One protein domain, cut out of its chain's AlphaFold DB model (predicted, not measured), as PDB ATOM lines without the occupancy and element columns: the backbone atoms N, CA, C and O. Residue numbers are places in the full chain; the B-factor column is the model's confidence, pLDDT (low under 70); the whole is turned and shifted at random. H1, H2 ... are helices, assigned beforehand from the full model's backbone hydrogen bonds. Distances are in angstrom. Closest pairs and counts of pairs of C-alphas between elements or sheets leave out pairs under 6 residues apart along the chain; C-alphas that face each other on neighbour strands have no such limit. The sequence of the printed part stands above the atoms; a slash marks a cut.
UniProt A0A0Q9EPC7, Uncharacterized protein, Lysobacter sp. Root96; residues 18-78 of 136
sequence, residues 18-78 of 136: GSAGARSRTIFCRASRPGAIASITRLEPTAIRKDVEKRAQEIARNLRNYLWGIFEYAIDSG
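AT A GLANCE: This is residues 18 to 78 of the 136 residues of an uncharacterized protein of Lysobacter sp. Root96 (UniProt A0A0Q9EPC7). A short helix, H1, stands crosswise at the side of a helical hairpin, its Thr 26 close to the first part of the long helix H3. H2 and H3 form the hairpin as a narrow V, joined at one end, and a long loop, residues 28 to 42, leads from H1 round to H2. The printed part has 61 residues with three named helices, in the order H1, H2, H3, and no named strand; the class is all helix. It is compact, with a radius of gyration of the C-alphas of 11.9 A and spans of 32 by 26 by 18 A.

HOW THE PARTS SIT: H1, residues 18 to 27, touches H3, residues 57 to 76, and their lines are about perpendicular at 87 degrees. Their closest C-alphas are those of Thr 26 and Leu 63, 6.1 A apart, and H3 touches H1 with residues 59 to 63 alone. H2, residues 43 to 55, is apart from H1. H2 and H3 form a helical hairpin: they touch and run opposite ways at a shallow tilt of 24 degrees. Their closest C-alphas are those of Glu 53 and Ala 60, 5.1 A apart; H2 touches H3 with residues 49 to 53 alone, and H3 touches H2 with residues 59 to 64 alone. In H1 and H3 every O i to N i+4 pair is within hydrogen-bond range; in H2 it is 8 of 9.

IN THESE COORDINATES: H1 begins at C-alpha 18, (5.486, 45.446, -0.353), and is 14.2 A long from first to last C-alpha. H2 begins at C-alpha 43, (24.752, 51.416, -23.427), and is 19.3 A long. H3, the longest helix with 20 residues, is 28.9 A long and ends at C-alpha 76, (29.403, 35.142, -9.362).

THE WHOLE: The two C-alphas farthest apart are those of Arg 55 and Gly 78, at 34.3 A. The printed part has no cut. The link from H1 to H2 is long, with 15 residues; the link from H2 to H3 is tight, with 1 residue. The mean pLDDT of the printed part is 70.3, and residues 18 to 39 and 41 to 42 are under 70.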
ATOM      1  N   GLY A  18       5.265  44.058   0.069       56.59
ATOM      2  CA  GLY A  18       5.486  45.446  -0.353       56.59
ATOM      3  C   GLY A  18       6.787  45.665  -1.138       56.59
ATOM      4  O   GLY A  18       6.792  46.395  -2.128       56.59
ATOM      5  N   SER A  19       7.881  44.997  -0.752       57.69
ATOM      6  CA  SER A  19       9.142  45.044  -1.505       57.69
ATOM      7  C   SER A  19       9.057  44.283  -2.827       57.69
ATOM      8  O   SER A  19       9.575  44.777  -3.827       57.69
ATOM      9  N   ALA A  20       8.347  43.153  -2.867       56.94
ATOM     10  CA  ALA A  20       8.114  42.405  -4.102       56.94
ATOM     11  C   ALA A  20       7.266  43.218  -5.100       56.94
ATOM     12  O   ALA A  20       7.618  43.339  -6.271       56.94
ATOM     13  N   GLY A  21       6.197  43.873  -4.629       56.34
ATOM     14  CA  GLY A  21       5.361  44.744  -5.461       56.34
ATOM     15  C   GLY A  21       6.104  45.976  -5.988       56.34
ATOM     16  O   GLY A  21       5.954  46.342  -7.157       56.34
ATOM     17  N   ALA A  22       6.945  46.601  -5.158       59.16
ATOM     18  CA  ALA A  22       7.808  47.698  -5.592       59.16
ATOM     19  C   ALA A  22       8.811  47.241  -6.664       59.16
ATOM     20  O   ALA A  22       8.976  47.925  -7.675       59.16
ATOM     21  N   ARG A  23       9.416  46.060  -6.483       56.00
ATOM     22  CA  ARG A  23      10.340  45.449  -7.447       56.00
ATOM     23  C   ARG A  23       9.680  45.178  -8.784       56.00
ATOM     24  O   ARG A  23      10.196  45.646  -9.795       56.00
ATOM     25  N   SER A  24       8.521  44.525  -8.799       56.62
ATOM     26  CA  SER A  24       7.784  44.248 -10.036       56.62
ATOM     27  C   SER A  24       7.470  45.529 -10.810       56.62
ATOM     28  O   SER A  24       7.670  45.569 -12.018       56.62
ATOM     29  N   ARG A  25       7.087  46.620 -10.130       56.56
ATOM     30  CA  ARG A  25       6.858  47.926 -10.780       56.56
ATOM     31  C   ARG A  25       8.133  48.540 -11.357       56.56
ATOM     32  O   ARG A  25       8.082  49.146 -12.421       56.56
ATOM     33  N   THR A  26       9.268  48.400 -10.670       54.91
ATOM     34  CA  THR A  26      10.555  48.923 -11.159       54.91
ATOM     35  C   THR A  26      11.155  48.090 -12.292       54.91
ATOM     36  O   THR A  26      11.747  48.658 -13.203       54.91
ATOM     37  N   ILE A  27      10.985  46.765 -12.255       57.34
ATOM     38  CA  ILE A  27      11.524  45.821 -13.244       57.34
ATOM     39  C   ILE A  27      10.663  45.823 -14.518       57.34
ATOM     40  O   ILE A  27      11.189  45.622 -15.610       57.34
ATOM     41  N   PHE A  28       9.370  46.158 -14.422       44.31
ATOM     42  CA  PHE A  28       8.453  46.309 -15.561       44.31
ATOM     43  C   PHE A  28       8.690  47.600 -16.376       44.31
ATOM     44  O   PHE A  28       7.763  48.258 -16.844       44.31
ATOM     45  N   CYS A  29       9.950  47.988 -16.574       44.38
ATOM     46  CA  CYS A  29      10.328  49.005 -17.547       44.38
ATOM     47  C   CYS A  29      10.728  48.316 -18.858       44.38
ATOM     48  O   CYS A  29      11.863  47.898 -19.056       44.38
ATOM     49  N   ARG A  30       9.734  48.201 -19.742       42.59
ATOM     50  CA  ARG A  30       9.788  47.917 -21.187       42.59
ATOM     51  C   ARG A  30      11.095  48.394 -21.847       42.59
ATOM     52  O   ARG A  30      11.136  49.556 -22.228       42.59
ATOM     53  N   ALA A  31      12.115  47.533 -22.001       47.25
ATOM     54  CA  ALA A  31      13.195  47.717 -22.995       47.25
ATOM     55  C   ALA A  31      14.305  46.642 -23.067       47.25
ATOM     56  O   ALA A  31      15.220  46.843 -23.856       47.25
ATOM     57  N   SER A  32      14.294  45.510 -22.354       51.38
ATOM     58  CA  SER A  32      15.241  44.442 -22.730       51.38
ATOM     59  C   SER A  32      14.649  43.644 -23.888       51.38
ATOM     60  O   SER A  32      13.597  43.017 -23.730       51.38
ATOM     61  N   ARG A  33      15.297  43.663 -25.061       52.38
ATOM     62  CA  ARG A  33      15.008  42.664 -26.102       52.38
ATOM     63  C   ARG A  33      15.098  41.261 -25.476       52.38
ATOM     64  O   ARG A  33      15.959  41.055 -24.620       52.38
ATOM     65  N   PRO A  34      14.261  40.294 -25.888       47.12
ATOM     66  CA  PRO A  34      14.512  38.901 -25.546       47.12
ATOM     67  C   PRO A  34      15.889  38.518 -26.108       47.12
ATOM     68  O   PRO A  34      16.105  38.550 -27.318       47.12
ATOM     69  N   GLY A  35      16.837  38.247 -25.217       57.22
ATOM     70  CA  GLY A  35      18.238  38.001 -25.545       57.22
ATOM     71  C   GLY A  35      19.000  37.502 -24.321       57.22
ATOM     72  O   GLY A  35      18.562  37.697 -23.185       57.22
ATOM     73  N   ALA A  36      20.120  36.816 -24.546       64.38
ATOM     74  CA  ALA A  36      20.951  36.296 -23.464       64.38
ATOM     75  C   ALA A  36      21.518  37.445 -22.618       64.38
ATOM     76  O   ALA A  36      21.936  38.467 -23.167       64.38
ATOM     77  N   ILE A  37      21.606  37.245 -21.299       65.56
ATOM     78  CA  ILE A  37      22.179  38.217 -20.345       65.56
ATOM     79  C   ILE A  37      23.594  38.650 -20.777       65.56
ATOM     80  O   ILE A  37      23.951  39.816 -20.639       65.56
ATOM     81  N   ALA A  38      24.346  37.747 -21.413       64.75
ATOM     82  CA  ALA A  38      25.677  37.996 -21.968       64.75
ATOM     83  C   ALA A  38      25.730  39.053 -23.096       64.75
ATOM     84  O   ALA A  38      26.779  39.640 -23.334       64.75
ATOM     85  N   SER A  39      24.620  39.317 -23.794       66.88
ATOM     86  CA  SER A  39      24.558  40.319 -24.875       66.88
ATOM     87  C   SER A  39      24.265  41.743 -24.388       66.88
ATOM     88  O   SER A  39      24.294  42.693 -25.176       66.88
ATOM     89  N   ILE A  40      23.984  41.916 -23.091       71.69
ATOM     90  CA  ILE A  40      23.623  43.218 -22.528       71.69
ATOM     91  C   ILE A  40      24.861  44.114 -22.516       71.69
ATOM     92  O   ILE A  40      25.791  43.945 -21.730       71.69
ATOM     93  N   THR A  41      24.855  45.114 -23.392       68.38
ATOM     94  CA  THR A  41      25.954  46.076 -23.516       68.38
ATOM     95  C   THR A  41      25.738  47.260 -22.569       68.38
ATOM     96  O   THR A  41      24.606  47.674 -22.338       68.38
ATOM     97  N   ARG A  42      26.820  47.892 -22.088       69.38
ATOM     98  CA  ARG A  42      26.798  49.061 -21.171       69.38
ATOM     99  C   ARG A  42      25.860  50.212 -21.576       69.38
ATOM    100  O   ARG A  42      25.399  50.985 -20.731       69.38
ATOM    101  N   LEU A  43      25.598  50.359 -22.872       71.38
ATOM    102  CA  LEU A  43      24.752  51.416 -23.427       71.38
ATOM    103  C   LEU A  43      23.261  51.205 -23.132       71.38
ATOM    104  O   LEU A  43      22.536  52.184 -22.955       71.38
ATOM    105  N   GLU A  44      22.796  49.959 -23.021       72.94
ATOM    106  CA  GLU A  44      21.367  49.692 -22.837       72.94
ATOM    107  C   GLU A  44      20.875  50.027 -21.419       72.94
ATOM    108  O   GLU A  44      19.943  50.830 -21.292       72.94
ATOM    109  N   PRO A  45      21.524  49.559 -20.329       74.94
ATOM    110  CA  PRO A  45      21.103  49.912 -18.974       74.94
ATOM    111  C   PRO A  45      21.188  51.418 -18.714       74.94
ATOM    112  O   PRO A  45      20.381  51.985 -17.977       74.94
ATOM    113  N   THR A  46      22.160  52.095 -19.332       76.00
ATOM    114  CA  THR A  46      22.324  53.544 -19.186       76.00
ATOM    115  C   THR A  46      21.263  54.335 -19.949       76.00
ATOM    116  O   THR A  46      20.808  55.355 -19.425       76.00
ATOM    117  N   ALA A  47      20.824  53.873 -21.124       78.12
ATOM    118  CA  ALA A  47      19.714  54.471 -21.863       78.12
ATOM    119  C   ALA A  47      18.390  54.350 -21.093       78.12
ATOM    120  O   ALA A  47      17.717  55.360 -20.876       78.12
ATOM    121  N   ILE A  48      18.078  53.151 -20.588       78.44
ATOM    122  CA  ILE A  48      16.876  52.900 -19.775       78.44
ATOM    123  C   ILE A  48      16.905  53.767 -18.516       78.44
ATOM    124  O   ILE A  48      15.941  54.469 -18.210       78.44
ATOM    125  N   ARG A  49      18.043  53.799 -17.812       79.19
ATOM    126  CA  ARG A  49      18.196  54.629 -16.613       79.19
ATOM    127  C   ARG A  49      17.975  56.110 -16.910       79.19
ATOM    128  O   ARG A  49      17.308  56.771 -16.123       79.19
ATOM    129  N   LYS A  50      18.519  56.633 -18.016       79.38
ATOM    130  CA  LYS A  50      18.333  58.040 -18.408       79.38
ATOM    131  C   LYS A  50      16.873  58.363 -18.726       79.38
ATOM    132  O   LYS A  50      16.441  59.468 -18.412       79.38
ATOM    133  N   ASP A  51      16.117  57.439 -19.322       80.94
ATOM    134  CA  ASP A  51      14.687  57.660 -19.568       80.94
ATOM    135  C   ASP A  51      13.881  57.692 -18.262       80.94
ATOM    136  O   ASP A  51      13.073  58.594 -18.045       80.94
ATOM    137  N   VAL A  52      14.169  56.768 -17.340       79.94
ATOM    138  CA  VAL A  52      13.529  56.736 -16.015       79.94
ATOM    139  C   VAL A  52      13.913  57.963 -15.183       79.94
ATOM    140  O   VAL A  52      13.060  58.545 -14.515       79.94
ATOM    141  N   GLU A  53      15.169  58.414 -15.259       81.56
ATOM    142  CA  GLU A  53      15.673  59.581 -14.523       81.56
ATOM    143  C   GLU A  53      14.932  60.873 -14.897       81.56
ATOM    144  O   GLU A  53      14.719  61.713 -14.025       81.56
ATOM    145  N   LYS A  54      14.467  61.011 -16.151       79.94
ATOM    146  CA  LYS A  54      13.630  62.149 -16.579       79.94
ATOM    147  C   LYS A  54      12.290  62.210 -15.842       79.94
ATOM    148  O   LYS A  54      11.761  63.299 -15.654       79.94
ATOM    149  N   ARG A  55      11.734  61.055 -15.462       79.31
ATOM    150  CA  ARG A  55      10.417  60.951 -14.811       79.31
ATOM    151  C   ARG A  55      10.542  60.985 -13.294       79.31
ATOM    152  O   ARG A  55       9.812  61.712 -12.632       79.31
ATOM    153  N   ALA A  56      11.463  60.194 -12.748       76.50
ATOM    154  CA  ALA A  56      11.677  60.083 -11.314       76.50
ATOM    155  C   ALA A  56      13.118  59.658 -10.996       76.50
ATOM    156  O   ALA A  56      13.530  58.517 -11.227       76.50
ATOM    157  N   GLN A  57      13.873  60.569 -10.380       78.38
ATOM    158  CA  GLN A  57      15.269  60.335  -9.998       78.38
ATOM    159  C   GLN A  57      15.416  59.212  -8.947       78.38
ATOM    160  O   GLN A  57      16.397  58.467  -8.976       78.38
ATOM    161  N   GLU A  58      14.438  59.069  -8.046       77.62
ATOM    162  CA  GLU A  58      14.385  58.019  -7.012       77.62
ATOM    163  C   GLU A  58      14.280  56.622  -7.644       77.62
ATOM    164  O   GLU A  58      15.061  55.716  -7.352       77.62
ATOM    165  N   ILE A  59      13.355  56.473  -8.597       79.44
ATOM    166  CA  ILE A  59      13.084  55.205  -9.277       79.44
ATOM    167  C   ILE A  59      14.298  54.782 -10.107       79.44
ATOM    168  O   ILE A  59      14.683  53.618 -10.073       79.44
ATOM    169  N   ALA A  60      14.964  55.723 -10.785       79.75
ATOM    170  CA  ALA A  60      16.176  55.439 -11.555       79.75
ATOM    171  C   ALA A  60      17.341  54.942 -10.677       79.75
ATOM    172  O   ALA A  60      18.123  54.087 -11.105       79.75
ATOM    173  N   ARG A  61      17.464  55.453  -9.443       78.56
ATOM    174  CA  ARG A  61      18.454  54.975  -8.465       78.56
ATOM    175  C   ARG A  61      18.118  53.578  -7.960       78.56
ATOM    176  O   ARG A  61      18.999  52.723  -7.951       78.56
ATOM    177  N   ASN A  62      16.860  53.342  -7.595       82.12
ATOM    178  CA  ASN A  62      16.410  52.026  -7.142       82.12
ATOM    179  C   ASN A  62      16.597  50.979  -8.242       82.12
ATOM    180  O   ASN A  62      17.190  49.935  -7.991       82.12
ATOM    181  N   LEU A  63      16.205  51.303  -9.478       81.06
ATOM    182  CA  LEU A  63      16.420  50.460 -10.651       81.06
ATOM    183  C   LEU A  63      17.900  50.110 -10.829       81.06
ATOM    184  O   LEU A  63      18.227  48.944 -11.019       81.06
ATOM    185  N   ARG A  64      18.809  51.086 -10.707       79.50
ATOM    186  CA  ARG A  64      20.252  50.812 -10.753       79.50
ATOM    187  C   ARG A  64      20.676  49.823  -9.667       79.50
ATOM    188  O   ARG A  64      21.438  48.918  -9.971       79.50
ATOM    189  N   ASN A  65      20.243  50.019  -8.423       82.62
ATOM    190  CA  ASN A  65      20.644  49.146  -7.316       82.62
ATOM    191  C   ASN A  65      20.156  47.707  -7.532       82.62
ATOM    192  O   ASN A  65      20.893  46.769  -7.249       82.62
ATOM    193  N   TYR A  66      18.957  47.535  -8.093       82.19
ATOM    194  CA  TYR A  66      18.465  46.217  -8.484       82.19
ATOM    195  C   TYR A  66      19.283  45.611  -9.625       82.19
ATOM    196  O   TYR A  66      19.692  44.461  -9.522       82.19
ATOM    197  N   LEU A  67      19.559  46.382 -10.681       80.62
ATOM    198  CA  LEU A  67      20.370  45.913 -11.807       80.62
ATOM    199  C   LEU A  67      21.780  45.511 -11.365       80.62
ATOM    200  O   LEU A  67      22.258  44.471 -11.791       80.62
ATOM    201  N   TRP A  68      22.401  46.288 -10.473       82.25
ATOM    202  CA  TRP A  68      23.694  45.948  -9.878       82.25
ATOM    203  C   TRP A  68      23.648  44.578  -9.196       82.25
ATOM    204  O   TRP A  68      24.423  43.705  -9.553       82.25
ATOM    205  N   GLY A  69      22.691  44.344  -8.289       81.50
ATOM    206  CA  GLY A  69      22.587  43.052  -7.597       81.50
ATOM    207  C   GLY A  69      22.302  41.870  -8.535       81.50
ATOM    208  O   GLY A  69      22.782  40.765  -8.295       81.50
ATOM    209  N   ILE A  70      21.554  42.093  -9.621       82.88
ATOM    210  CA  ILE A  70      21.297  41.063 -10.641       82.88
ATOM    211  C   ILE A  70      22.581  40.723 -11.408       82.88
ATOM    212  O   ILE A  70      22.872  39.546 -11.615       82.88
ATOM    213  N   PHE A  71      23.343  41.733 -11.836       81.69
ATOM    214  CA  PHE A  71      24.571  41.512 -12.599       81.69
ATOM    215  C   PHE A  71      25.724  41.005 -11.735       81.69
ATOM    216  O   PHE A  71      26.499  40.188 -12.212       81.69
ATOM    217  N   GLU A  72      25.794  41.397 -10.464       81.81
ATOM    218  CA  GLU A  72      26.742  40.848  -9.489       81.81
ATOM    219  C   GLU A  72      26.522  39.339  -9.310       81.81
ATOM    220  O   GLU A  72      27.446  38.552  -9.497       81.81
ATOM    221  N   TYR A  73      25.269  38.912  -9.122       81.19
ATOM    222  CA  TYR A  73      24.932  37.486  -9.092       81.19
ATOM    223  C   TYR A  73      25.260  36.768 -10.415       81.19
ATOM    224  O   TYR A  73      25.694  35.615 -10.416       81.19
ATOM    225  N   ALA A  74      25.064  37.429 -11.560       79.44
ATOM    226  CA  ALA A  74      25.420  36.876 -12.868       79.44
ATOM    227  C   ALA A  74      26.944  36.720 -13.050       79.44
ATOM    228  O   ALA A  74      27.384  35.791 -13.723       79.44
ATOM    229  N   ILE A  75      27.749  37.588 -12.436       80.44
ATOM    230  CA  ILE A  75      29.211  37.465 -12.424       80.44
ATOM    231  C   ILE A  75      29.642  36.309 -11.524       80.44
ATOM    232  O   ILE A  75      30.401  35.449 -11.964       80.44
ATOM    233  N   ASP A  76      29.093  36.223 -10.310       80.75
ATOM    234  CA  ASP A  76      29.403  35.142  -9.362       80.75
ATOM    235  C   ASP A  76      29.043  33.754  -9.912       80.75
ATOM    236  O   ASP A  76      29.694  32.754  -9.611       80.75
ATOM    237  N   SER A  77      28.005  33.683 -10.745       80.88
ATOM    238  CA  SER A  77      27.587  32.455 -11.432       80.88
ATOM    239  C   SER A  77      28.339  32.181 -12.740       80.88
ATOM    240  O   SER A  77      28.074  31.169 -13.388       80.88
ATOM    241  N   GLY A  78      29.282  33.047 -13.134       77.31
ATOM    242  CA  GLY A  78      30.104  32.893 -14.337       77.31
ATOM    243  C   GLY A  78      29.370  33.164 -15.654       77.31
ATOM    244  O   GLY A  78      29.880  32.826 -16.719       77.31
TER     245      GLY A  78